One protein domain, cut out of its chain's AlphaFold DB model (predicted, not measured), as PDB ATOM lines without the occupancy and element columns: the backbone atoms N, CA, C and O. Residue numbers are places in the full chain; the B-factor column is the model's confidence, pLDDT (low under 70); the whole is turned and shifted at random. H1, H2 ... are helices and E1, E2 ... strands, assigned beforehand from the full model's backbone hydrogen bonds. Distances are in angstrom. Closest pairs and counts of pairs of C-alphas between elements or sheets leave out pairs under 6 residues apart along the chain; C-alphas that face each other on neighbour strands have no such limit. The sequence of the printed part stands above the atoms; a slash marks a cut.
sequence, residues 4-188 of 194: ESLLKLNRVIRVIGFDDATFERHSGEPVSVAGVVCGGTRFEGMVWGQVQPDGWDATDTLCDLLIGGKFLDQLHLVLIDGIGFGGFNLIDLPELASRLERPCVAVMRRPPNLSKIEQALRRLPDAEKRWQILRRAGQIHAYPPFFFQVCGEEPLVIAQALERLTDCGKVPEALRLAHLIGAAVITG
ATOM      1  N   GLU A   4      49.039  27.012 -43.963       94.88
ATOM      2  CA  GLU A   4      49.831  28.215 -43.688       94.88
ATOM      3  C   GLU A   4      50.264  28.942 -44.978       94.88
ATOM      4  O   GLU A   4      50.154  30.166 -45.090       94.88
ATOM      5  N   SER A   5      50.715  28.200 -45.995       95.94
ATOM      6  CA  SER A   5      51.110  28.788 -47.282       95.94
ATOM      7  C   SER A   5      49.918  29.369 -48.042       95.94
ATOM      8  O   SER A   5      50.047  30.426 -48.664       95.94
ATOM      9  N   LEU A   6      48.749  28.719 -47.980       96.69
ATOM     10  CA  LEU A   6      47.524  29.236 -48.601       96.69
ATOM     11  C   LEU A   6      47.115  30.574 -47.979       96.69
ATOM     12  O   LEU A   6      46.796  31.507 -48.718       96.69
ATOM     13  N   LEU A   7      47.195  30.687 -46.650       96.31
ATOM     14  CA  LEU A   7      46.928  31.929 -45.922       96.31
ATOM     15  C   LEU A   7      47.908  33.040 -46.326       96.31
ATOM     16  O   LEU A   7      47.470  34.127 -46.709       96.31
ATOM     17  N   LYS A   8      49.220  32.759 -46.325       96.44
ATOM     18  CA  LYS A   8      50.266  33.727 -46.717       96.44
ATOM     19  C   LYS A   8      50.096  34.235 -48.151       96.44
ATOM     20  O   LYS A   8      50.308  35.414 -48.419       96.44
ATOM     21  N   LEU A   9      49.701  33.357 -49.073       97.12
ATOM     22  CA  LEU A   9      49.519  33.672 -50.496       97.12
ATOM     23  C   LEU A   9      48.093  34.124 -50.852       97.12
ATOM     24  O   LEU A   9      47.780  34.267 -52.043       97.12
ATOM     25  N   ASN A  10      47.236  34.316 -49.842       94.75
ATOM     26  CA  ASN A  10      45.832  34.701 -49.970       94.75
ATOM     27  C   ASN A  10      45.077  33.840 -51.004       94.75
ATOM     28  O   ASN A  10      44.383  34.349 -51.887       94.75
ATOM     29  N   ARG A  11      45.290  32.521 -50.945       97.38
ATOM     30  CA  ARG A  11      44.650  31.529 -51.816       97.38
ATOM     31  C   ARG A  11      43.351  31.033 -51.188       97.38
ATOM     32  O   ARG A  11      43.193  31.033 -49.973       97.38
ATOM     33  N   VAL A  12      42.433  30.573 -52.035       97.81
ATOM     34  CA  VAL A  12      41.164  29.991 -51.586       97.81
ATOM     35  C   VAL A  12      41.438  28.687 -50.838       97.81
ATOM     36  O   VAL A  12      42.020  27.756 -51.396       97.81
ATOM     37  N   ILE A  13      40.986  28.623 -49.588       98.44
ATOM     38  CA  ILE A  13      41.008  27.410 -48.773       98.44
ATOM     39  C   ILE A  13      39.749  26.614 -49.099       98.44
ATOM     40  O   ILE A  13      38.639  27.117 -48.958       98.44
ATOM     41  N   ARG A  14      39.921  25.368 -49.535       98.56
ATOM     42  CA  ARG A  14      38.816  24.409 -49.665       98.56
ATOM     43  C   ARG A  14      38.668  23.585 -48.405       98.56
ATOM     44  O   ARG A  14      39.649  22.996 -47.951       98.56
ATOM     45  N   VAL A  15      37.455  23.536 -47.887       98.81
ATOM     46  CA  VAL A  15      37.110  22.905 -46.617       98.81
ATOM     47  C   VAL A  15      35.853  22.066 -46.788       98.81
ATOM     48  O   VAL A  15      35.011  22.383 -47.628       98.81
ATOM     49  N   ILE A  16      35.723  21.011 -45.991       98.88
ATOM     50  CA  ILE A  16      34.446  20.338 -45.771       98.88
ATOM     51  C   ILE A  16      34.033  20.517 -44.313       98.88
ATOM     52  O   ILE A  16      34.883  20.432 -43.430       98.88
ATOM     53  N   GLY A  17      32.758  20.795 -44.070       98.75
ATOM     54  CA  GLY A  17      32.161  20.852 -42.741       98.75
ATOM     55  C   GLY A  17      31.132  19.745 -42.581       98.75
ATOM     56  O   GLY A  17      30.263  19.621 -43.440       98.75
ATOM     57  N   PHE A  18      31.237  18.962 -41.509       98.69
ATOM     58  CA  PHE A  18      30.250  17.951 -41.145       98.69
ATOM     59  C   PHE A  18      29.438  18.361 -39.923       98.69
ATOM     60  O   PHE A  18      30.003  18.818 -38.929       98.69
ATOM     61  N   ASP A  19      28.135  18.128 -40.003       97.31
ATOM     62  CA  ASP A  19      27.199  18.261 -38.890       97.31
ATOM     63  C   ASP A  19      26.163  17.129 -38.949       97.31
ATOM     64  O   ASP A  19      25.850  16.621 -40.040       97.31
ATOM     65  N   ASP A  20      25.656  16.712 -37.792       94.44
ATOM     66  CA  ASP A  20      24.572  15.745 -37.696       94.44
ATOM     67  C   ASP A  20      23.203  16.438 -37.656       94.44
ATOM     68  O   ASP A  20      23.006  17.527 -37.119       94.44
ATOM     69  N   ALA A  21      22.223  15.812 -38.298       88.94
ATOM     70  CA  ALA A  21      20.872  16.338 -38.349       88.94
ATOM     71  C   ALA A  21      20.167  16.183 -36.995       88.94
ATOM     72  O   ALA A  21      20.493  15.317 -36.186       88.94
ATOM     73  N   THR A  22      19.123  16.987 -36.773       83.25
ATOM     74  CA  THR A  22      18.257  16.813 -35.599       83.25
ATOM     75  C   THR A  22      17.650  15.409 -35.602       83.25
ATOM     76  O   THR A  22      17.134  14.963 -36.621       83.25
ATOM     77  N   PHE A  23      17.688  14.723 -34.463       82.88
ATOM     78  CA  PHE A  23      17.175  13.361 -34.338       82.88
ATOM     79  C   PHE A  23      16.439  13.153 -33.015       82.88
ATOM     80  O   PHE A  23      16.718  13.808 -32.004       82.88
ATOM     81  N   GLU A  24      15.497  12.211 -33.014       77.94
ATOM     82  CA  GLU A  24      14.831  11.775 -31.793       77.94
ATOM     83  C   GLU A  24      15.743  10.837 -31.003       77.94
ATOM     84  O   GLU A  24      16.153   9.770 -31.460       77.94
ATOM     85  N   ARG A  25      16.069  11.228 -29.770       71.62
ATOM     86  CA  ARG A  25      16.853  10.371 -28.877       71.62
ATOM     87  C   ARG A  25      16.055   9.115 -28.536       71.62
ATOM     88  O   ARG A  25      14.869   9.201 -28.241       71.62
ATOM     89  N   HIS A  26      16.741   7.975 -28.487       71.19
ATOM     90  CA  HIS A  26      16.169   6.662 -28.162       71.19
ATOM     91  C   HIS A  26      15.202   6.067 -29.202       71.19
ATOM     92  O   HIS A  26      14.632   5.015 -28.920       71.19
ATOM     93  N   SER A  27      15.049   6.661 -30.393       77.06
ATOM     94  CA  SER A  27      14.314   6.010 -31.494       77.06
ATOM     95  C   SER A  27      15.053   4.773 -32.026       77.06
ATOM     96  O   SER A  27      14.431   3.826 -32.495       77.06
ATOM     97  N   GLY A  28      16.388   4.774 -31.918       78.06
ATOM     98  CA  GLY A  28      17.263   3.757 -32.508       78.06
ATOM     99  C   GLY A  28      17.446   3.919 -34.019       78.06
ATOM    100  O   GLY A  28      18.129   3.104 -34.633       78.06
ATOM    101  N   GLU A  29      16.859   4.956 -34.620       89.38
ATOM    102  CA  GLU A  29      17.005   5.238 -36.045       89.38
ATOM    103  C   GLU A  29      18.374   5.865 -36.353       89.38
ATOM    104  O   GLU A  29      18.889   6.640 -35.537       89.38
ATOM    105  N   PRO A  30      18.974   5.568 -37.522       93.00
ATOM    106  CA  PRO A  30      20.224   6.191 -37.935       93.00
ATOM    107  C   PRO A  30      20.111   7.718 -38.009       93.00
ATOM    108  O   PRO A  30      19.163   8.266 -38.574       93.00
ATOM    109  N   VAL A  31      21.121   8.406 -37.487       95.06
ATOM    110  CA  VAL A  31      21.212   9.868 -37.508       95.06
ATOM    111  C   VAL A  31      21.877  10.298 -38.803       95.06
ATOM    112  O   VAL A  31      22.959   9.824 -39.144       95.06
ATOM    113  N   SER A  32      21.227  11.193 -39.540       96.12
ATOM    114  CA  SER A  32      21.774  11.688 -40.801       96.12
ATOM    115  C   SER A  32      22.948  12.630 -40.575       96.12
ATOM    116  O   SER A  32      22.927  13.440 -39.653       96.12
ATOM    117  N   VAL A  33      23.948  12.551 -41.449       97.69
ATOM    118  CA  VAL A  33      25.153  13.381 -41.411       97.69
ATOM    119  C   VAL A  33      25.327  14.076 -42.753       97.69
ATOM    120  O   VAL A  33      25.411  13.424 -43.801       97.69
ATOM    121  N   ALA A  34      25.407  15.404 -42.716       98.12
ATOM    122  CA  ALA A  34      25.646  16.234 -43.886       98.12
ATOM    123  C   ALA A  34      27.108  16.681 -43.911       98.12
ATOM    124  O   ALA A  34      27.594  17.241 -42.933       98.12
ATOM    125  N   GLY A  35      27.801  16.476 -45.033       98.56
ATOM    126  CA  GLY A  35      29.130  17.040 -45.274       98.56
ATOM    127  C   GLY A  35      29.076  18.072 -46.390       98.56
ATOM    128  O   GLY A  35      28.781  17.716 -47.527       98.56
ATOM    129  N   VAL A  36      29.364  19.340 -46.108       98.81
ATOM    130  CA  VAL A  36      29.297  20.431 -47.092       98.81
ATOM    131  C   VAL A  36      30.687  20.921 -47.455       98.81
ATOM    132  O   VAL A  36      31.463  21.304 -46.586       98.81
ATOM    133  N   VAL A  37      30.991  20.941 -48.749       98.81
ATOM    134  CA  VAL A  37      32.258  21.422 -49.300       98.81
ATOM    135  C   VAL A  37      32.125  22.886 -49.696       98.81
ATOM    136  O   VAL A  37      31.252  23.239 -50.493       98.81
ATOM    137  N   CYS A  38      33.042  23.718 -49.208       98.81
ATOM    138  CA  CYS A  38      33.151  25.123 -49.579       98.81
ATOM    139  C   CYS A  38      34.557  25.478 -50.080       98.81
ATOM    140  O   CYS A  38      35.564  25.013 -49.543       98.81
ATOM    141  N   GLY A  39      34.620  26.354 -51.082       98.50
ATOM    142  CA  GLY A  39      35.817  27.111 -51.442       98.50
ATOM    143  C   GLY A  39      35.745  28.497 -50.807       98.50
ATOM    144  O   GLY A  39      34.991  29.354 -51.271       98.50
ATOM    145  N   GLY A  40      36.497  28.726 -49.731       98.06
ATOM    146  CA  GLY A  40      36.256  29.860 -48.842       98.06
ATOM    147  C   GLY A  40      34.873  29.721 -48.210       98.06
ATOM    148  O   GLY A  40      34.577  28.720 -47.566       98.06
ATOM    149  N   THR A  41      34.009  30.699 -48.462       98.25
ATOM    150  CA  THR A  41      32.619  30.748 -47.986       98.25
ATOM    151  C   THR A  41      31.603  30.263 -49.028       98.25
ATOM    152  O   THR A  41      30.410  30.183 -48.751       98.25
ATOM    153  N   ARG A  42      32.047  29.919 -50.245       98.38
ATOM    154  CA  ARG A  42      31.167  29.521 -51.354       98.38
ATOM    155  C   ARG A  42      30.943  28.011 -51.377       98.38
ATOM    156  O   ARG A  42      31.909  27.268 -51.503       98.38
ATOM    157  N   PHE A  43      29.682  27.579 -51.386       98.44
ATOM    158  CA  PHE A  43      29.284  26.179 -51.583       98.44
ATOM    159  C   PHE A  43      29.790  25.619 -52.928       98.44
ATOM    160  O   PHE A  43      29.544  26.205 -53.986       98.44
ATOM    161  N   GLU A  44      30.476  24.474 -52.894       98.44
ATOM    162  CA  GLU A  44      31.009  23.767 -54.074       98.44
ATOM    163  C   GLU A  44      30.479  22.328 -54.210       98.44
ATOM    164  O   GLU A  44      30.569  21.738 -55.289       98.44
ATOM    165  N   GLY A  45      29.902  21.748 -53.156       98.31
ATOM    166  CA  GLY A  45      29.325  20.407 -53.202       98.31
ATOM    167  C   GLY A  45      28.962  19.874 -51.824       98.31
ATOM    168  O   GLY A  45      29.154  20.549 -50.817       98.31
ATOM    169  N   MET A  46      28.444  18.649 -51.778       98.31
ATOM    170  CA  MET A  46      28.132  17.974 -50.523       98.31
ATOM    171  C   MET A  46      28.210  16.451 -50.646       98.31
ATOM    172  O   MET A  46      28.162  15.904 -51.753       98.31
ATOM    173  N   VAL A  47      28.302  15.794 -49.495       98.44
ATOM    174  CA  VAL A  47      28.158  14.354 -49.271       98.44
ATOM    175  C   VAL A  47      27.101  14.124 -48.189       98.44
ATOM    176  O   VAL A  47      26.790  15.028 -47.410       98.44
ATOM    177  N   TRP A  48      26.538  12.921 -48.155       97.81
ATOM    178  CA  TRP A  48      25.470  12.555 -47.232       97.81
ATOM    179  C   TRP A  48      25.675  11.130 -46.735       97.81
ATOM    180  O   TRP A  48      25.901  10.232 -47.545       97.81
ATOM    181  N   GLY A  49      25.570  10.934 -45.425       96.81
ATOM    182  CA  GLY A  49      25.683   9.627 -44.787       96.81
ATOM    183  C   GLY A  49      24.783   9.515 -43.567       96.81
ATOM    184  O   GLY A  49      23.959  10.391 -43.297       96.81
ATOM    185  N   GLN A  50      24.931   8.417 -42.836       97.25
ATOM    186  CA  GLN A  50      24.201   8.163 -41.601       97.25
ATOM    187  C   GLN A  50      25.115   7.462 -40.604       97.25
ATOM    188  O   GLN A  50      25.957   6.668 -41.009       97.25
ATOM    189  N   VAL A  51      24.916   7.739 -39.320       96.88
ATOM    190  CA  VAL A  51      25.633   7.103 -38.211       96.88
ATOM    191  C   VAL A  51      24.641   6.485 -37.239       96.88
ATOM    192  O   VAL A  51      23.495   6.934 -37.137       96.88
ATOM    193  N   GLN A  52      25.062   5.478 -36.481       94.81
ATOM    194  CA  GLN A  52      24.217   4.940 -35.418       94.81
ATOM    195  C   GLN A  52      24.132   5.919 -34.230       94.81
ATOM    196  O   GLN A  52      25.157   6.476 -33.818       94.81
ATOM    197  N   PRO A  53      22.945   6.130 -33.633       91.94
ATOM    198  CA  PRO A  53      22.811   6.959 -32.437       91.94
ATOM    199  C   PRO A  53      23.584   6.330 -31.273       91.94
ATOM    200  O   PRO A  53      23.473   5.129 -31.021       91.94
ATOM    201  N   ASP A  54      24.395   7.134 -30.580       89.62
ATOM    202  CA  ASP A  54      25.331   6.678 -29.540       89.62
ATOM    203  C   ASP A  54      26.222   5.486 -29.978       89.62
ATOM    204  O   ASP A  54      26.670   4.699 -29.145       89.62
ATOM    205  N   GLY A  55      26.479   5.334 -31.283       92.50
ATOM    206  CA  GLY A  55      27.251   4.239 -31.873       92.50
ATOM    207  C   GLY A  55      28.773   4.372 -31.749       92.50
ATOM    208  O   GLY A  55      29.297   5.003 -30.828       92.50
ATOM    209  N   TRP A  56      29.476   3.741 -32.696       95.44
ATOM    210  CA  TRP A  56      30.945   3.757 -32.821       95.44
ATOM    211  C   TRP A  56      31.435   3.971 -34.260       95.44
ATOM    212  O   TRP A  56      32.630   3.875 -34.519       95.44
ATOM    213  N   ASP A  57      30.518   4.218 -35.191       97.38
ATOM    214  CA  ASP A  57      30.746   4.290 -36.635       97.38
ATOM    215  C   ASP A  57      30.929   5.725 -37.158       97.38
ATOM    216  O   ASP A  57      31.095   5.907 -38.363       97.38
ATOM    217  N   ALA A  58      30.927   6.760 -36.304       97.62
ATOM    218  CA  ALA A  58      31.034   8.149 -36.768       97.62
ATOM    219  C   ALA A  58      32.347   8.436 -37.523       97.62
ATOM    220  O   ALA A  58      32.318   9.006 -38.614       97.62
ATOM    221  N   THR A  59      33.497   8.013 -36.983       98.44
ATOM    222  CA  THR A  59      34.808   8.199 -37.639       98.44
ATOM    223  C   THR A  59      34.879   7.465 -38.978       98.44
ATOM    224  O   THR A  59      35.322   8.042 -39.973       98.44
ATOM    225  N   ASP A  60      34.423   6.208 -39.006       98.44
ATOM    226  CA  ASP A  60      34.391   5.377 -40.211       98.44
ATOM    227  C   ASP A  60      33.517   6.008 -41.288       98.44
ATOM    228  O   ASP A  60      33.968   6.203 -42.414       98.44
ATOM    229  N   THR A  61      32.311   6.436 -40.913       98.50
ATOM    230  CA  THR A  61      31.350   7.045 -41.835       98.50
ATOM    231  C   THR A  61      31.926   8.287 -42.510       98.50
ATOM    232  O   THR A  61      31.845   8.420 -43.730       98.50
ATOM    233  N   LEU A  62      32.550   9.197 -41.754       98.50
ATOM    234  CA  LEU A  62      33.175  10.390 -42.341       98.50
ATOM    235  C   LEU A  62      34.321  10.034 -43.297       98.50
ATOM    236  O   LEU A  62      34.488  10.694 -44.324       98.50
ATOM    237  N   CYS A  63      35.097   8.996 -42.974       98.62
ATOM    238  CA  CYS A  63      36.158   8.513 -43.850       98.62
ATOM    239  C   CYS A  63      35.589   7.925 -45.143       98.62
ATOM    240  O   CYS A  63      36.039   8.301 -46.223       98.62
ATOM    241  N   ASP A  64      34.578   7.068 -45.050       98.25
ATOM    242  CA  ASP A  64      33.968   6.386 -46.197       98.25
ATOM    243  C   ASP A  64      33.275   7.366 -47.156       98.25
ATOM    244  O   ASP A  64      33.264   7.158 -48.368       98.25
ATOM    245  N   LEU A  65      32.755   8.484 -46.639       98.31
ATOM    246  CA  LEU A  65      32.187   9.556 -47.465       98.31
ATOM    247  C   LEU A  65      33.234  10.319 -48.294       98.31
ATOM    248  O   LEU A  65      32.874  10.995 -49.263       98.31
ATOM    249  N   LEU A  66      34.511  10.259 -47.913       98.50
ATOM    250  CA  LEU A  66      35.584  11.043 -48.531       98.50
ATOM    251  C   LEU A  66      36.597  10.191 -49.298       98.50
ATOM    252  O   LEU A  66      37.002  10.578 -50.397       98.50
ATOM    253  N   ILE A  67      37.013   9.056 -48.741       98.19
ATOM    254  CA  ILE A  67      38.032   8.175 -49.315       98.19
ATOM    255  C   ILE A  67      37.484   7.511 -50.582       98.19
ATOM    256  O   ILE A  67      36.395   6.949 -50.595       98.19
ATOM    257  N   GLY A  68      38.238   7.603 -51.681       94.25
ATOM    258  CA  GLY A  68      37.791   7.143 -53.004       94.25
ATOM    259  C   GLY A  68      36.721   8.034 -53.652       94.25
ATOM    260  O   GLY A  68      36.324   7.793 -54.792       94.25
ATOM    261  N   GLY A  69      36.271   9.079 -52.951       94.75
ATOM    262  CA  GLY A  69      35.361  10.090 -53.463       94.75
ATOM    263  C   GLY A  69      36.074  11.188 -54.253       94.75
ATOM    264  O   GLY A  69      37.295  11.293 -54.295       94.75
ATOM    265  N   LYS A  70      35.283  12.077 -54.863       95.38
ATOM    266  CA  LYS A  70      35.796  13.164 -55.719       95.38
ATOM    267  C   LYS A  70      36.351  14.381 -54.966       95.38
ATOM    268  O   LYS A  70      36.900  15.277 -55.595       95.38
ATOM    269  N   PHE A  71      36.120  14.476 -53.654       97.75
ATOM    270  CA  PHE A  71      36.373  15.706 -52.897       97.75
ATOM    271  C   PHE A  71      37.670  15.681 -52.084       97.75
ATOM    272  O   PHE A  71      38.274  16.736 -51.927       97.75
ATOM    273  N   LEU A  72      38.121  14.533 -51.571       98.00
ATOM    274  CA  LEU A  72      39.220  14.485 -50.596       98.00
ATOM    275  C   LEU A  72      40.516  15.142 -51.103       98.00
ATOM    276  O   LEU A  72      41.118  15.959 -50.401       98.00
ATOM    277  N   ASP A  73      40.887  14.875 -52.355       96.88
ATOM    278  CA  ASP A  73      42.135  15.367 -52.952       96.88
ATOM    279  C   ASP A  73      42.233  16.898 -52.995       96.88
ATOM    280  O   ASP A  73      43.323  17.456 -52.858       96.88
ATOM    281  N   GLN A  74      41.100  17.590 -53.143       96.38
ATOM    282  CA  GLN A  74      41.036  19.052 -53.245       96.38
ATOM    283  C   GLN A  74      40.804  19.760 -51.903       96.38
ATOM    284  O   GLN A  74      40.892  20.991 -51.847       96.38
ATOM    285  N   LEU A  75      40.479  19.020 -50.840       98.25
ATOM    286  CA  LEU A  75      40.277  19.575 -49.504       98.25
ATOM    287  C   LEU A  75      41.616  19.906 -48.850       98.25
ATOM    288  O   LEU A  75      42.597  19.187 -49.010       98.25
ATOM    289  N   HIS A  76      41.639  20.982 -48.072       98.50
ATOM    290  CA  HIS A  76      42.789  21.380 -47.257       98.50
ATOM    291  C   HIS A  76      42.519  21.222 -45.761       98.50
ATOM    292  O   HIS A  76      43.460  21.203 -44.976       98.50
ATOM    293  N   LEU A  77      41.244  21.150 -45.372       98.56
ATOM    294  CA  LEU A  77      40.792  21.156 -43.989       98.56
ATOM    295  C   LEU A  77      39.458  20.408 -43.878       98.56
ATOM    296  O   LEU A  77      38.602  20.532 -44.760       98.56
ATOM    297  N   VAL A  78      39.279  19.672 -42.785       98.81
ATOM    298  CA  VAL A  78      38.018  19.027 -42.401       98.81
ATOM    299  C   VAL A  78      37.547  19.645 -41.087       98.81
ATOM    300  O   VAL A  78      38.297  19.684 -40.113       98.81
ATOM    301  N   LEU A  79      36.316  20.144 -41.063       98.81
ATOM    302  CA  LEU A  79      35.662  20.697 -39.883       98.81
ATOM    303  C   LEU A  79      34.517  19.779 -39.453       98.81
ATOM    304  O   LEU A  79      33.791  19.269 -40.304       98.81
ATOM    305  N   ILE A  80      34.324  19.623 -38.148       98.50
ATOM    306  CA  ILE A  80      33.188  18.904 -37.551       98.50
ATOM    307  C   ILE A  80      32.557  19.766 -36.438       98.50
ATOM    308  O   ILE A  80      33.305  20.455 -35.730       98.50
ATOM    309  N   ASP A  81      31.223  19.784 -36.292       95.94
ATOM    310  CA  ASP A  81      30.519  20.551 -35.232       95.94
ATOM    311  C   ASP A  81      30.610  19.832 -33.872       95.94
ATOM    312  O   ASP A  81      29.677  19.224 -33.355       95.94
ATOM    313  N   GLY A  82      31.805  19.864 -33.287       94.56
ATOM    314  CA  GLY A  82      32.160  19.076 -32.116       94.56
ATOM    315  C   GLY A  82      32.471  17.620 -32.467       94.56
ATOM    316  O   GLY A  82      32.393  17.188 -33.609       94.56
ATOM    317  N   ILE A  83      32.904  16.851 -31.468       93.94
ATOM    318  CA  ILE A  83      33.322  15.454 -31.671       93.94
ATOM    319  C   ILE A  83      32.202  14.434 -31.445       93.94
ATOM    320  O   ILE A  83      32.443  13.247 -31.607       93.94
ATOM    321  N   GLY A  84      31.014  14.855 -31.010       93.44
ATOM    322  CA  GLY A  84      29.891  13.953 -30.757       93.44
ATOM    323  C   GLY A  84      28.858  14.069 -31.859       93.44
ATOM    324  O   GLY A  84      28.283  15.136 -32.015       93.44
ATOM    325  N   PHE A  85      28.636  12.978 -32.587       94.31
ATOM    326  CA  PHE A  85      27.604  12.865 -33.615       94.31
ATOM    327  C   PHE A  85      26.528  11.903 -33.112       94.31
ATOM    328  O   PHE A  85      26.826  10.976 -32.352       94.31
ATOM    329  N   GLY A  86      25.263  12.125 -33.464       89.56
ATOM    330  CA  GLY A  86      24.155  11.272 -33.035       89.56
ATOM    331  C   GLY A  86      24.114  11.055 -31.519       89.56
ATOM    332  O   GLY A  86      23.794   9.959 -31.059       89.56
ATOM    333  N   GLY A  87      24.504  12.071 -30.737       89.38
ATOM    334  CA  GLY A  87      24.733  11.960 -29.295       89.38
ATOM    335  C   GLY A  87      26.202  11.693 -28.958       89.38
ATOM    336  O   GLY A  87      27.050  12.572 -29.095       89.38
ATOM    337  N   PHE A  88      26.494  10.501 -28.445       91.06
ATOM    338  CA  PHE A  88      27.820  10.068 -27.992       91.06
ATOM    339  C   PHE A  88      28.476   9.051 -28.939       91.06
ATOM    340  O   PHE A  88      29.294   8.235 -28.492       91.06
ATOM    341  N   ASN A  89      28.145   9.098 -30.233       94.31
ATOM    342  CA  ASN A  89      28.953   8.462 -31.271       94.31
ATOM    343  C   ASN A  89      30.154   9.372 -31.547       94.31
ATOM    344  O   ASN A  89      30.075  10.347 -32.296       94.31
ATOM    345  N   LEU A  90      31.229   9.140 -30.795       96.00
ATOM    346  CA  LEU A  90      32.363  10.053 -30.747       96.00
ATOM    347  C   LEU A  90      33.304   9.830 -31.929       96.00
ATOM    348  O   LEU A  90      33.762   8.713 -32.163       96.00
ATOM    349  N   ILE A  91      33.665  10.920 -32.597       97.81
ATOM    350  CA  ILE A  91      34.713  10.950 -33.611       97.81
ATOM    351  C   ILE A  91      36.083  10.945 -32.928       97.81
ATOM    352  O   ILE A  91      36.394  11.804 -32.095       97.81
ATOM    353  N   ASP A  92      36.935  10.005 -33.328       98.19
ATOM    354  CA  ASP A  92      38.347   9.976 -32.951       98.19
ATOM    355  C   ASP A  92      39.127  10.933 -33.856       98.19
ATOM    356  O   ASP A  92      39.501  10.606 -34.980       98.19
ATOM    357  N   LEU A  93      39.322  12.162 -33.370       98.00
ATOM    358  CA  LEU A  93      39.907  13.247 -34.160       98.00
ATOM    359  C   LEU A  93      41.323  12.921 -34.691       98.00
ATOM    360  O   LEU A  93      41.577  13.202 -35.865       98.00
ATOM    361  N   PRO A  94      42.238  12.308 -33.904       98.50
ATOM    362  CA  PRO A  94      43.514  11.827 -34.435       98.50
ATOM    363  C   PRO A  94      43.388  10.744 -35.507       98.50
ATOM    364  O   PRO A  94      44.118  10.788 -36.498       98.50
ATOM    365  N   GLU A  95      42.492   9.772 -35.326       98.50
ATOM    366  CA  GLU A  95      42.281   8.725 -36.330       98.50
ATOM    367  C   GLU A  95      41.729   9.307 -37.636       98.50
ATOM    368  O   GLU A  95      42.246   8.995 -38.710       98.50
ATOM    369  N   LEU A  96      40.745  10.205 -37.540       98.69
ATOM    370  CA  LEU A  96      40.167  10.900 -38.687       98.69
ATOM    371  C   LEU A  96      41.249  11.647 -39.481       98.69
ATOM    372  O   LEU A  96      41.370  11.459 -40.691       98.69
ATOM    373  N   ALA A  97      42.080  12.440 -38.797       98.50
ATOM    374  CA  ALA A  97      43.168  13.180 -39.434       98.50
ATOM    375  C   ALA A  97      44.195  12.251 -40.095       98.50
ATOM    376  O   ALA A  97      44.657  12.523 -41.204       98.50
ATOM    377  N   SER A  98      44.525  11.136 -39.434       98.44
ATOM    378  CA  SER A  98      45.465  10.149 -39.966       98.44
ATOM    379  C   SER A  98      44.937   9.453 -41.217       98.44
ATOM    380  O   SER A  98      45.711   9.233 -42.143       98.44
ATOM    381  N   ARG A  99      43.654   9.075 -41.249       98.62
ATOM    382  CA  ARG A  99      43.053   8.343 -42.378       98.62
ATOM    383  C   ARG A  99      42.780   9.235 -43.578       98.62
ATOM    384  O   ARG A  99      42.906   8.783 -44.710       98.62
ATOM    385  N   LEU A 100      42.392  10.484 -43.331       98.31
ATOM    386  CA  LEU A 100      42.121  11.450 -44.391       98.31
ATOM    387  C   LEU A 100      43.385  12.143 -44.903       98.31
ATOM    388  O   LEU A 100      43.322  12.801 -45.937       98.31
ATOM    389  N   GLU A 101      44.506  12.045 -44.181       97.69
ATOM    390  CA  GLU A 101      45.742  12.788 -44.466       97.69
ATOM    391  C   GLU A 101      45.479  14.297 -44.632       97.69
ATOM    392  O   GLU A 101      46.025  14.993 -45.504       97.69
ATOM    393  N   ARG A 102      44.576  14.810 -43.790       98.12
ATOM    394  CA  ARG A 102      44.151  16.208 -43.755       98.12
ATOM    395  C   ARG A 102      44.011  16.684 -42.313       98.12
ATOM    396  O   ARG A 102      43.555  15.914 -41.465       98.12
ATOM    397  N   PRO A 103      44.336  17.958 -42.032       98.38
ATOM    398  CA  PRO A 103      43.998  18.563 -40.756       98.38
ATOM    399  C   PRO A 103      42.500  18.435 -40.471       98.38
ATOM    400  O   PRO A 103      41.672  18.754 -41.330       98.38
ATOM    401  N   CYS A 104      42.166  17.987 -39.264       98.75
ATOM    402  CA  CYS A 104      40.790  17.840 -38.801       98.75
ATOM    403  C   CYS A 104      40.573  18.690 -37.551       98.75
ATOM    404  O   CYS A 104      41.394  18.682 -36.628       98.75
ATOM    405  N   VAL A 105      39.464  19.427 -37.522       98.75
ATOM    406  CA  VAL A 105      39.166  20.399 -36.469       98.75
ATOM    407  C   VAL A 105      37.739  20.214 -35.978       98.75
ATOM    408  O   VAL A 105      36.786  20.370 -36.741       98.75
ATOM    409  N   ALA A 106      37.595  19.944 -34.686       98.31
ATOM    410  CA  ALA A 106      36.305  19.962 -34.016       98.31
ATOM    411  C   ALA A 106      36.017  21.372 -33.513       98.31
ATOM    412  O   ALA A 106      36.657  21.834 -32.567       98.31
ATOM    413  N   VAL A 107      35.084  22.063 -34.160       97.75
ATOM    414  CA  VAL A 107      34.688  23.434 -33.821       97.75
ATOM    415  C   VAL A 107      33.518  23.386 -32.851       97.75
ATOM    416  O   VAL A 107      32.646  22.541 -32.967       97.75
ATOM    417  N   MET A 108      33.490  24.288 -31.877       93.38
ATOM    418  CA  MET A 108      32.413  24.370 -30.899       93.38
ATOM    419  C   MET A 108      31.944  25.813 -30.774       93.38
ATOM    420  O   MET A 108      32.745  26.745 -30.652       93.38
ATOM    421  N   ARG A 109      30.626  26.006 -30.698       86.69
ATOM    422  CA  ARG A 109      30.023  27.339 -30.511       86.69
ATOM    423  C   ARG A 109      30.370  27.962 -29.152       86.69
ATOM    424  O   ARG A 109      30.338  29.183 -28.995       86.69
ATOM    425  N   ARG A 110      30.631  27.129 -28.137       87.12
ATOM    426  CA  ARG A 110      30.962  27.524 -26.756       87.12
ATOM    427  C   ARG A 110      31.925  26.508 -26.136       87.12
ATOM    428  O   ARG A 110      31.884  25.343 -26.529       87.12
ATOM    429  N   PRO A 111      32.720  26.899 -25.123       86.69
ATOM    430  CA  PRO A 111      33.519  25.951 -24.356       86.69
ATOM    431  C   PRO A 111      32.649  24.823 -23.768       86.69
ATOM    432  O   PRO A 111      31.602  25.112 -23.175       86.69
ATOM    433  N   PRO A 112      33.060  23.551 -23.902       85.56
ATOM    434  CA  PRO A 112      32.293  22.426 -23.402       85.56
ATOM    435  C   PRO A 112      32.354  22.374 -21.875       85.56
ATOM    436  O   PRO A 112      33.384  22.632 -21.251       85.56
ATOM    437  N   ASN A 113      31.242  21.988 -21.251       88.81
ATOM    438  CA  ASN A 113      31.214  21.729 -19.817       88.81
ATOM    439  C   ASN A 113      31.653  20.281 -19.558       88.81
ATOM    440  O   ASN A 113      30.829  19.365 -19.580       88.81
ATOM    441  N   LEU A 114      32.952  20.090 -19.318       86.06
ATOM    442  CA  LEU A 114      33.555  18.769 -19.115       86.06
ATOM    443  C   LEU A 114      32.881  17.973 -17.989       86.06
ATOM    444  O   LEU A 114      32.675  16.774 -18.139       86.06
ATOM    445  N   SER A 115      32.458  18.627 -16.902       88.25
ATOM    446  CA  SER A 115      31.765  17.951 -15.796       88.25
ATOM    447  C   SER A 115      30.406  17.388 -16.217       88.25
ATOM    448  O   SER A 115      30.051  16.279 -15.822       88.25
ATOM    449  N   LYS A 116      29.641  18.117 -17.043       88.56
ATOM    450  CA  LYS A 116      28.371  17.613 -17.596       88.56
ATOM    451  C   LYS A 116      28.599  16.462 -18.573       88.56
ATOM    452  O   LYS A 116      27.837  15.499 -18.550       88.56
ATOM    453  N   ILE A 117      29.642  16.556 -19.399       87.31
ATOM    454  CA  ILE A 117      30.024  15.492 -20.336       87.31
ATOM    455  C   ILE A 117      30.391  14.219 -19.565       87.31
ATOM    456  O   ILE A 117      29.850  13.157 -19.853       87.31
ATOM    457  N   GLU A 118      31.228  14.327 -18.532       86.88
ATOM    458  CA  GLU A 118      31.625  13.191 -17.695       86.88
ATOM    459  C   GLU A 118      30.415  12.534 -17.008       86.88
ATOM    460  O   GLU A 118      30.275  11.311 -17.013       86.88
ATOM    461  N   GLN A 119      29.496  13.335 -16.459       88.56
ATOM    462  CA  GLN A 119      28.273  12.820 -15.836       88.56
ATOM    463  C   GLN A 119      27.366  12.080 -16.824       88.56
ATOM    464  O   GLN A 119      26.763  11.073 -16.452       88.56
ATOM    465  N   ALA A 120      27.251  12.576 -18.058       87.25
ATOM    466  CA  ALA A 120      26.462  11.928 -19.097       87.25
ATOM    467  C   ALA A 120      27.114  10.615 -19.559       87.25
ATOM    468  O   ALA A 120      26.434   9.594 -19.635       87.25
ATOM    469  N   LEU A 121      28.435  10.610 -19.757       87.38
ATOM    470  CA  LEU A 121      29.191   9.423 -20.167       87.38
ATOM    471  C   LEU A 121      29.102   8.278 -19.171       87.38
ATOM    472  O   LEU A 121      28.956   7.136 -19.586       87.38
ATOM    473  N   ARG A 122      29.129   8.565 -17.864       88.50
ATOM    474  CA  ARG A 122      28.999   7.536 -16.815       88.50
ATOM    475  C   ARG A 122      27.700   6.727 -16.901       88.50
ATOM    476  O   ARG A 122      27.609   5.679 -16.272       88.50
ATOM    477  N   ARG A 123      26.689   7.224 -17.621       87.06
ATOM    478  CA  ARG A 123      25.396   6.549 -17.814       87.06
ATOM    479  C   ARG A 123      25.350   5.697 -19.081       87.06
ATOM    480  O   ARG A 123      24.369   4.987 -19.278       87.06
ATOM    481  N   LEU A 124      26.368   5.782 -19.932       86.12
ATOM    482  CA  LEU A 124      26.454   5.033 -21.176       86.12
ATOM    483  C   LEU A 124      27.275   3.750 -20.990       86.12
ATOM    484  O   LEU A 124      28.171   3.712 -20.139       86.12
ATOM    485  N   PRO A 125      27.020   2.711 -21.805       87.12
ATOM    486  CA  PRO A 125      27.927   1.569 -21.931       87.12
ATOM    487  C   PRO A 125      29.353   2.041 -22.244       87.12
ATOM    488  O   PRO A 125      29.524   3.122 -22.793       87.12
ATOM    489  N   ASP A 126      30.389   1.267 -21.925       91.12
ATOM    490  CA  ASP A 126      31.773   1.551 -22.360       91.12
ATOM    491  C   ASP A 126      32.256   3.000 -22.118       91.12
ATOM    492  O   ASP A 126      33.012   3.571 -22.914       91.12
ATOM    493  N   ALA A 127      31.808   3.616 -21.019       91.25
ATOM    494  CA  ALA A 127      32.080   5.015 -20.693       91.25
ATOM    495  C   ALA A 127      33.579   5.354 -20.743       91.25
ATOM    496  O   ALA A 127      33.958   6.415 -21.233       91.25
ATOM    497  N   GLU A 128      34.431   4.427 -20.296       91.94
ATOM    498  CA  GLU A 128      35.886   4.586 -20.314       91.94
ATOM    499  C   GLU A 128      36.440   4.686 -21.742       91.94
ATOM    500  O   GLU A 128      37.257   5.557 -22.029       91.94
ATOM    501  N   LYS A 129      35.948   3.860 -22.673       93.25
ATOM    502  CA  LYS A 129      36.373   3.912 -24.080       93.25
ATOM    503  C   LYS A 129      35.968   5.242 -24.719       93.25
ATOM    504  O   LYS A 129      36.780   5.877 -25.387       93.25
ATOM    505  N   ARG A 130      34.743   5.714 -24.461       93.44
ATOM    506  CA  ARG A 130      34.285   7.037 -24.927       93.44
ATOM    507  C   ARG A 130      35.118   8.175 -24.329       93.44
ATOM    508  O   ARG A 130      35.498   9.114 -25.023       93.44
ATOM    509  N   TRP A 131      35.450   8.070 -23.045       92.69
ATOM    510  CA  TRP A 131      36.292   9.041 -22.352       92.69
ATOM    511  C   TRP A 131      37.709   9.113 -22.928       92.69
ATOM    512  O   TRP A 131      38.272  10.203 -23.060       92.69
ATOM    513  N   GLN A 132      38.274   7.974 -23.331       94.06
ATOM    514  CA  GLN A 132      39.568   7.927 -24.011       94.06
ATOM    515  C   GLN A 132      39.537   8.674 -25.350       94.06
ATOM    516  O   GLN A 132      40.444   9.467 -25.598       94.06
ATOM    517  N   ILE A 133      38.489   8.509 -26.165       94.94
ATOM    518  CA  ILE A 133      38.329   9.248 -27.434       94.94
ATOM    519  C   ILE A 133      38.269  10.763 -27.181       94.94
ATOM    520  O   ILE A 133      39.017  11.528 -27.790       94.94
ATOM    521  N   LEU A 134      37.461  11.200 -26.208       92.88
ATOM    522  CA  LEU A 134      37.377  12.610 -25.801       92.88
ATOM    523  C   LEU A 134      38.730  13.199 -25.393       92.88
ATOM    524  O   LEU A 134      39.051  14.328 -25.760       92.88
ATOM    525  N   ARG A 135      39.537  12.442 -24.640       93.19
ATOM    526  CA  ARG A 135      40.888  12.873 -24.251       93.19
ATOM    527  C   ARG A 135      41.836  12.933 -25.443       93.19
ATOM    528  O   ARG A 135      42.633  13.865 -25.531       93.19
ATOM    529  N   ARG A 136      41.751  11.961 -26.354       95.81
ATOM    530  CA  ARG A 136      42.573  11.897 -27.571       95.81
ATOM    531  C   ARG A 136      42.309  13.055 -28.529       95.81
ATOM    532  O   ARG A 136      43.228  13.434 -29.246       95.81
ATOM    533  N   ALA A 137      41.118  13.657 -28.499       94.38
ATOM    534  CA  ALA A 137      40.824  14.870 -29.264       94.38
ATOM    535  C   ALA A 137      41.710  16.073 -28.870       94.38
ATOM    536  O   ALA A 137      41.826  17.025 -29.637       94.38
ATOM    537  N   GLY A 138      42.392  16.019 -27.720       94.25
ATOM    538  CA  GLY A 138      43.454  16.960 -27.369       94.25
ATOM    539  C   GLY A 138      42.959  18.239 -26.696       94.25
ATOM    540  O   GLY A 138      41.844  18.316 -26.177       94.25
ATOM    541  N   GLN A 139      43.830  19.247 -26.651       95.56
ATOM    542  CA  GLN A 139      43.546  20.512 -25.983       95.56
ATOM    543  C   GLN A 139      42.451  21.298 -26.714       95.56
ATOM    544  O   GLN A 139      42.448  21.412 -27.936       95.56
ATOM    545  N   ILE A 140      41.547  21.898 -25.941       96.50
ATOM    546  CA  ILE A 140      40.619  22.905 -26.453       96.50
ATOM    547  C   ILE A 140      41.354  24.241 -26.532       96.50
ATOM    548  O   ILE A 140      41.782  24.793 -25.515       96.50
ATOM    549  N   HIS A 141      41.473  24.767 -27.742       97.31
ATOM    550  CA  HIS A 141      42.032  26.077 -28.030       97.31
ATOM    551  C   HIS A 141      40.923  27.128 -28.065       97.31
ATOM    552  O   HIS A 141      39.835  26.893 -28.592       97.31
ATOM    553  N   ALA A 142      41.210  28.295 -27.494       96.75
ATOM    554  CA  ALA A 142      40.299  29.430 -27.463       96.75
ATOM    555  C   ALA A 142      40.932  30.606 -28.208       96.75
ATOM    556  O   ALA A 142      41.852  31.248 -27.703       96.75
ATOM    557  N   TYR A 143      40.397  30.892 -29.391       95.56
ATOM    558  CA  TYR A 143      40.717  32.065 -30.198       95.56
ATOM    559  C   TYR A 143      39.392  32.756 -30.532       95.56
ATOM    560  O   TYR A 143      38.830  32.501 -31.598       95.56
ATOM    561  N   PRO A 144      38.824  33.554 -29.602       91.81
ATOM    562  CA  PRO A 144      37.486  34.110 -29.762       91.81
ATOM    563  C   PRO A 144      37.304  34.809 -31.123       91.81
ATOM    564  O   PRO A 144      38.153  35.617 -31.491       91.81
ATOM    565  N   PRO A 145      36.206  34.528 -31.851       93.56
ATOM    566  CA  PRO A 145      35.001  33.838 -31.383       93.56
ATOM    567  C   PRO A 145      35.052  32.299 -31.426       93.56
ATOM    568  O   PRO A 145      34.066  31.674 -31.037       93.56
ATOM    569  N   PHE A 146      36.155  31.694 -31.867       95.81
ATOM    570  CA  PHE A 146      36.263  30.258 -32.105       95.81
ATOM    571  C   PHE A 146      36.814  29.486 -30.901       95.81
ATOM    572  O   PHE A 146      37.802  29.871 -30.267       95.81
ATOM    573  N   PHE A 147      36.192  28.341 -30.632       97.00
ATOM    574  CA  PHE A 147      36.675  27.335 -29.694       97.00
ATOM    575  C   PHE A 147      36.785  26.024 -30.447       97.00
ATOM    576  O   PHE A 147      35.817  25.615 -31.085       97.00
ATOM    577  N   PHE A 148      37.941  25.373 -30.407       98.00
ATOM    578  CA  PHE A 148      38.135  24.168 -31.203       98.00
ATOM    579  C   PHE A 148      39.214  23.248 -30.645       98.00
ATOM    580  O   PHE A 148      40.075  23.663 -29.872       98.00
ATOM    581  N   GLN A 149      39.167  21.996 -31.075       98.12
ATOM    582  CA  GLN A 149      40.257  21.033 -30.963       98.12
ATOM    583  C   GLN A 149      40.790  20.763 -32.370       98.12
ATOM    584  O   GLN A 149      40.018  20.777 -33.327       98.12
ATOM    585  N   VAL A 150      42.094  20.543 -32.516       98.19
ATOM    586  CA  VAL A 150      42.740  20.328 -33.820       98.19
ATOM    587  C   VAL A 150      43.680  19.133 -33.767       98.19
ATOM    588  O   VAL A 150      44.414  18.950 -32.797       98.19
ATOM    589  N   CYS A 151      43.694  18.353 -34.848       98.38
ATOM    590  CA  CYS A 151      44.755  17.402 -35.148       98.38
ATOM    591  C   CYS A 151      45.307  17.651 -36.562       98.38
ATOM    592  O   CYS A 151      44.541  17.840 -37.507       98.38
ATOM    593  N   GLY A 152      46.636  17.640 -36.703       96.88
ATOM    594  CA  GLY A 152      47.323  17.738 -37.996       96.88
ATOM    595  C   GLY A 152      47.677  19.153 -38.475       96.88
ATOM    596  O   GLY A 152      48.162  19.277 -39.594       96.88
ATOM    597  N   GLU A 153      47.462  20.202 -37.673       97.88
ATOM    598  CA  GLU A 153      47.850  21.585 -38.003       97.88
ATOM    599  C   GLU A 153      48.027  22.440 -36.738       97.88
ATOM    600  O   GLU A 153      47.493  22.112 -35.673       97.88
ATOM    601  N   GLU A 154      48.766  23.543 -36.852       97.81
ATOM    602  CA  GLU A 154      48.995  24.468 -35.743       97.81
ATOM    603  C   GLU A 154      47.719  25.250 -35.358       97.81
ATOM    604  O   GLU A 154      47.050  25.818 -36.231       97.81
ATOM    605  N   PRO A 155      47.389  25.387 -34.056       98.19
ATOM    606  CA  PRO A 155      46.168  26.068 -33.615       98.19
ATOM    607  C   PRO A 155      46.036  27.508 -34.121       98.19
ATOM    608  O   PRO A 155      44.944  27.941 -34.483       98.19
ATOM    609  N   LEU A 156      47.142  28.255 -34.195       98.00
ATOM    610  CA  LEU A 156      47.126  29.626 -34.710       98.00
ATOM    611  C   LEU A 156      46.768  29.675 -36.205       98.00
ATOM    612  O   LEU A 156      46.033  30.565 -36.632       98.00
ATOM    613  N   VAL A 157      47.257  28.710 -36.990       98.38
ATOM    614  CA  VAL A 157      46.950  28.587 -38.424       98.38
ATOM    615  C   VAL A 157      45.472  28.243 -38.609       98.38
ATOM    616  O   VAL A 157      44.803  28.845 -39.451       98.38
ATOM    617  N   ILE A 158      44.931  27.345 -37.778       98.50
ATOM    618  CA  ILE A 158      43.496  27.034 -37.777       98.50
ATOM    619  C   ILE A 158      42.656  28.256 -37.426       98.50
ATOM    620  O   ILE A 158      41.698  28.533 -38.141       98.50
ATOM    621  N   ALA A 159      43.009  29.017 -36.389       98.19
ATOM    622  CA  ALA A 159      42.260  30.216 -36.016       98.19
ATOM    623  C   ALA A 159      42.149  31.209 -37.192       98.19
ATOM    624  O   ALA A 159      41.053  31.657 -37.523       98.19
ATOM    625  N   GLN A 160      43.260  31.460 -37.893       98.12
ATOM    626  CA  GLN A 160      43.283  32.306 -39.092       98.12
ATOM    627  C   GLN A 160      42.474  31.715 -40.257       98.12
ATOM    628  O   GLN A 160      41.819  32.447 -40.998       98.12
ATOM    629  N   ALA A 161      42.506  30.393 -40.441       98.38
ATOM    630  CA  ALA A 161      41.692  29.730 -41.454       98.38
ATOM    631  C   ALA A 161      40.194  29.843 -41.135       98.38
ATOM    632  O   ALA A 161      39.418  30.177 -42.025       98.38
ATOM    633  N   LEU A 162      39.782  29.638 -39.880       98.31
ATOM    634  CA  LEU A 162      38.384  29.760 -39.453       98.31
ATOM    635  C   LEU A 162      37.830  31.170 -39.699       98.31
ATOM    636  O   LEU A 162      36.700  31.293 -40.171       98.31
ATOM    637  N   GLU A 163      38.632  32.219 -39.483       97.25
ATOM    638  CA  GLU A 163      38.262  33.597 -39.844       97.25
ATOM    639  C   GLU A 163      37.966  33.747 -41.344       97.25
ATOM    640  O   GLU A 163      36.987  34.376 -41.722       97.25
ATOM    641  N   ARG A 164      38.779  33.136 -42.216       97.50
ATOM    642  CA  ARG A 164      38.595  33.193 -43.682       97.50
ATOM    643  C   ARG A 164      37.432  32.345 -44.191       97.50
ATOM    644  O   ARG A 164      36.943  32.579 -45.294       97.50
ATOM    645  N   LEU A 165      37.052  31.327 -43.428       98.44
ATOM    646  CA  LEU A 165      35.990  30.378 -43.763       98.44
ATOM    647  C   LEU A 165      34.632  30.785 -43.174       98.44
ATOM    648  O   LEU A 165      33.640  30.095 -43.405       98.44
ATOM    649  N   THR A 166      34.583  31.885 -42.424       97.62
ATOM    650  CA  THR A 166      33.371  32.437 -41.816       97.62
ATOM    651  C   THR A 166      33.004  33.727 -42.540       97.62
ATOM    652  O   THR A 166      33.808  34.651 -42.580       97.62
ATOM    653  N   ASP A 167      31.802  33.796 -43.117       95.75
ATOM    654  CA  ASP A 167      31.309  35.027 -43.749       95.75
ATOM    655  C   ASP A 167      30.666  35.943 -42.701       95.75
ATOM    656  O   ASP A 167      31.129  37.050 -42.428       95.75
ATOM    657  N   CYS A 168      29.627  35.430 -42.038       89.50
ATOM    658  CA  CYS A 168      28.893  36.130 -40.994       89.50
ATOM    659  C   CYS A 168      28.812  35.283 -39.719       89.50
ATOM    660  O   CYS A 168      28.693  34.061 -39.755       89.50
ATOM    661  N   GLY A 169      28.807  35.942 -38.560       88.94
ATOM    662  CA  GLY A 169      28.618  35.267 -37.278       88.94
ATOM    663  C   GLY A 169      29.895  34.625 -36.732       88.94
ATOM    664  O   GLY A 169      30.932  35.279 -36.645       88.94
ATOM    665  N   LYS A 170      29.782  33.390 -36.229       91.25
ATOM    666  CA  LYS A 170      30.838  32.709 -35.447       91.25
ATOM    667  C   LYS A 170      31.059  31.251 -35.859       91.25
ATOM    668  O   LYS A 170      31.755  30.524 -35.155       91.25
ATOM    669  N   VAL A 171      30.427  30.819 -36.946       94.75
ATOM    670  CA  VAL A 171      30.445  29.435 -37.418       94.75
ATOM    671  C   VAL A 171      30.920  29.442 -38.870       94.75
ATOM    672  O   VAL A 171      30.334  30.163 -39.675       94.75
ATOM    673  N   PRO A 172      31.960  28.667 -39.221       97.62
ATOM    674  CA  PRO A 172      32.415  28.542 -40.600       97.62
ATOM    675  C   PRO A 172      31.289  28.105 -41.537       97.62
ATOM    676  O   PRO A 172      30.495  27.226 -41.197       97.62
ATOM    677  N   GLU A 173      31.257  28.661 -42.745       98.06
ATOM    678  CA  GLU A 173      30.132  28.503 -43.674       98.06
ATOM    679  C   GLU A 173      29.845  27.046 -44.035       98.06
ATOM    680  O   GLU A 173      28.689  26.661 -44.164       98.06
ATOM    681  N   ALA A 174      30.879  26.209 -44.136       98.44
ATOM    682  CA  ALA A 174      30.698  24.786 -44.399       98.44
ATOM    683  C   ALA A 174      29.903  24.077 -43.282       98.44
ATOM    684  O   ALA A 174      28.993  23.310 -43.578       98.44
ATOM    685  N   LEU A 175      30.184  24.381 -42.007       98.00
ATOM    686  CA  LEU A 175      29.422  23.840 -40.872       98.00
ATOM    687  C   LEU A 175      28.023  24.451 -40.802       98.00
ATOM    688  O   LEU A 175      27.041  23.734 -40.651       98.00
ATOM    689  N   ARG A 176      27.920  25.772 -40.988       97.12
ATOM    690  CA  ARG A 176      26.638  26.488 -40.987       97.12
ATOM    691  C   ARG A 176      25.673  25.911 -42.029       97.12
ATOM    692  O   ARG A 176      24.498  25.702 -41.745       97.12
ATOM    693  N   LEU A 177      26.165  25.640 -43.237       97.38
ATOM    694  CA  LEU A 177      25.375  25.047 -44.315       97.38
ATOM    695  C   LEU A 177      25.029  23.580 -44.039       97.38
ATOM    696  O   LEU A 177      23.892  23.189 -44.298       97.38
ATOM    697  N   ALA A 178      25.961  22.787 -43.497       97.44
ATOM    698  CA  ALA A 178      25.684  21.408 -43.093       97.44
ATOM    699  C   ALA A 178      24.544  21.353 -42.064       97.44
ATOM    700  O   ALA A 178      23.589  20.602 -42.265       97.44
ATOM    701  N   HIS A 179      24.578  22.239 -41.065       95.31
ATOM    702  CA  HIS A 179      23.528  22.381 -40.057       95.31
ATOM    703  C   HIS A 179      22.159  22.698 -40.666       95.31
ATOM    704  O   HIS A 179      21.162  22.027 -40.392       95.31
ATOM    705  N   LEU A 180      22.094  23.719 -41.530       95.19
ATOM    706  CA  LEU A 180      20.837  24.145 -42.149       95.19
ATOM    707  C   LEU A 180      20.239  23.059 -43.044       95.19
ATOM    708  O   LEU A 180      19.028  22.839 -43.010       95.19
ATOM    709  N   ILE A 181      21.075  22.382 -43.834       95.38
ATOM    710  CA  ILE A 181      20.640  21.285 -44.704       95.38
ATOM    711  C   ILE A 181      20.167  20.103 -43.855       95.38
ATOM    712  O   ILE A 181      19.084  19.578 -44.109       95.38
ATOM    713  N   GLY A 182      20.938  19.716 -42.833       93.56
ATOM    714  CA  GLY A 182      20.582  18.639 -41.912       93.56
ATOM    715  C   GLY A 182      19.232  18.884 -41.241       93.56
ATOM    716  O   GLY A 182      18.374  18.005 -41.254       93.56
ATOM    717  N   ALA A 183      18.998  20.100 -40.739       91.31
ATOM    718  CA  ALA A 183      17.703  20.493 -40.189       91.31
ATOM    719  C   ALA A 183      16.584  20.394 -41.240       91.31
ATOM    720  O   ALA A 183      15.604  19.686 -41.022       91.31
ATOM    721  N   ALA A 184      16.755  21.026 -42.406       92.69
ATOM    722  CA  ALA A 184      15.722  21.079 -43.441       92.69
ATOM    723  C   ALA A 184      15.306  19.699 -43.973       92.69
ATOM    724  O   ALA A 184      14.137  19.504 -44.297       92.69
ATOM    725  N   VAL A 185      16.226  18.732 -44.041       91.38
ATOM    726  CA  VAL A 185      15.899  17.357 -44.454       91.38
ATOM    727  C   VAL A 185      14.955  16.672 -43.459       91.38
ATOM    728  O   VAL A 185      14.112  15.881 -43.875       91.38
ATOM    729  N   ILE A 186      15.065  16.985 -42.167       88.81
ATOM    730  CA  ILE A 186      14.250  16.370 -41.113       88.81
ATOM    731  C   ILE A 186      12.929  17.117 -40.912       88.81
ATOM    732  O   ILE A 186      11.878  16.495 -40.775       88.81
ATOM    733  N   THR A 187      12.963  18.450 -40.894       88.12
ATOM    734  CA  THR A 187      11.811  19.287 -40.518       88.12
ATOM    735  C   THR A 187      11.090  19.922 -41.704       88.12
ATOM    736  O   THR A 187      10.041  20.535 -41.518       88.12
ATOM    737  N   GLY A 188      11.627  19.805 -42.921       90.38
ATOM    738  CA  GLY A 188      11.109  20.448 -44.136       90.38
ATOM    739  C   GLY A 188      11.571  21.899 -44.335       90.38
ATOM    740  O   GLY A 188      11.441  22.433 -45.434       90.38
TER     741      GLY A 188
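What this domain is: This is residues 4 to 188 of the 194 residues of an uncharacterized protein of Lyngbya sp. (strain PCC 8106) (UniProt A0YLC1). A strongly twisted sheet of seven strands is the middle of three layers, with H2 and H3 over one face and H6 and H7 over the other. The helical hairpin of H4 and H5 lies off the sheet, and so does H1; Leu 9, after H1, and Arg 123, between H4 and H5, mark the two ends of the longest axis. The printed part has 185 residues with seven named helices and seven named strands, in the order H1 E1 E2 E3 H2 E4 H3 E5 H4 H5 E6 E7 H6 H7, of mixed class. The mixed sheet has the order E3 E2 E1 E4 E5 E7 E6; the whole is compact, with a radius of gyration of the C-alphas of 15.5 A and spans of 49 by 35 by 31 A.

How they stand to each other: E1, residues 14 to 20, E2, residues 31 to 39, and E3, residues 42 to 51, form a meander, each strand the antiparallel neighbour of the one before; N 36 and O 17 are 2.8 A apart, N 33 and O 49 2.8 A. E4, residues 77 to 81, is parallel to E1 (N 18 and O 79, 2.8 A) and to E5, residues 104 to 108 (N 80 and O 105, 2.9 A). E7, residues 146 to 151, is antiparallel to E5, with N 108 and O 147 at 2.8 A, and forms a hairpin with E6, residues 141 to 143, with N 141 and O 148 at 2.8 A. H2, residues 58 to 64, and H3, residues 93 to 100, are on the same face, at heights of 8.2 A and 8.3 A over the sheet; they touch at the C-alphas of Thr 59 and Leu 96, 6.1 A apart, at a shallow tilt of 10 degrees, the same way. H7, residues 173 to 187, is on the opposite face, its C-alpha 175 4.5 A from that of Gly 17 in E1. H6, residues 155 to 164, is on the same face as H7, yet apart from it; the closest C-alphas of H6 and E6 are those of Ala 159 and Tyr 143, 6.3 A. H4, residues 114 to 121, and H5, residues 127 to 136, a helical hairpin, touch at the C-alphas of Leu 121 and Ala 127, 5.3 A apart, opposite ways at 37 degrees, only just a steep tilt. H5 only just touches H3, and H1, residues 4 to 8, only just touches H6, each with 3 pairs of C-alphas within 8 A; the closest are Arg 136 and Pro 94, 6.9 A, and Glu 4 and Val 157, 6.0 A. E4, H3, E5 is a strand-helix-strand unit, two parallel neighbour strands with a helix between; E3, H2, E4 and E5, H4 H5, E6 are split ones, with other strands between their two; the three crossovers are right-handed. Every O i to N i+4 pair is within hydrogen-bond range in H1 to H6, and 10 of 11 in H7.

Where its parts are: C-alpha 4 of H1 is at (49.831, 28.215, -43.688), and H7 ends with C-alpha 187 at (11.811, 19.287, -40.518). From first to last C-alpha E3 measures 26.6 A and bends by 60 degrees at residue 45; E2 measures 26.5 A, H7 20.7 A and E1 20.5 A.

The domain as a whole: The C-alphas of Leu 9 and Arg 123, the two farthest apart, are 48.8 A apart. The printed part has no cut; the links H2 to E4 and E4 to H3 are long. The mean pLDDT of the printed part is 94.7, and no printed residue is under 70.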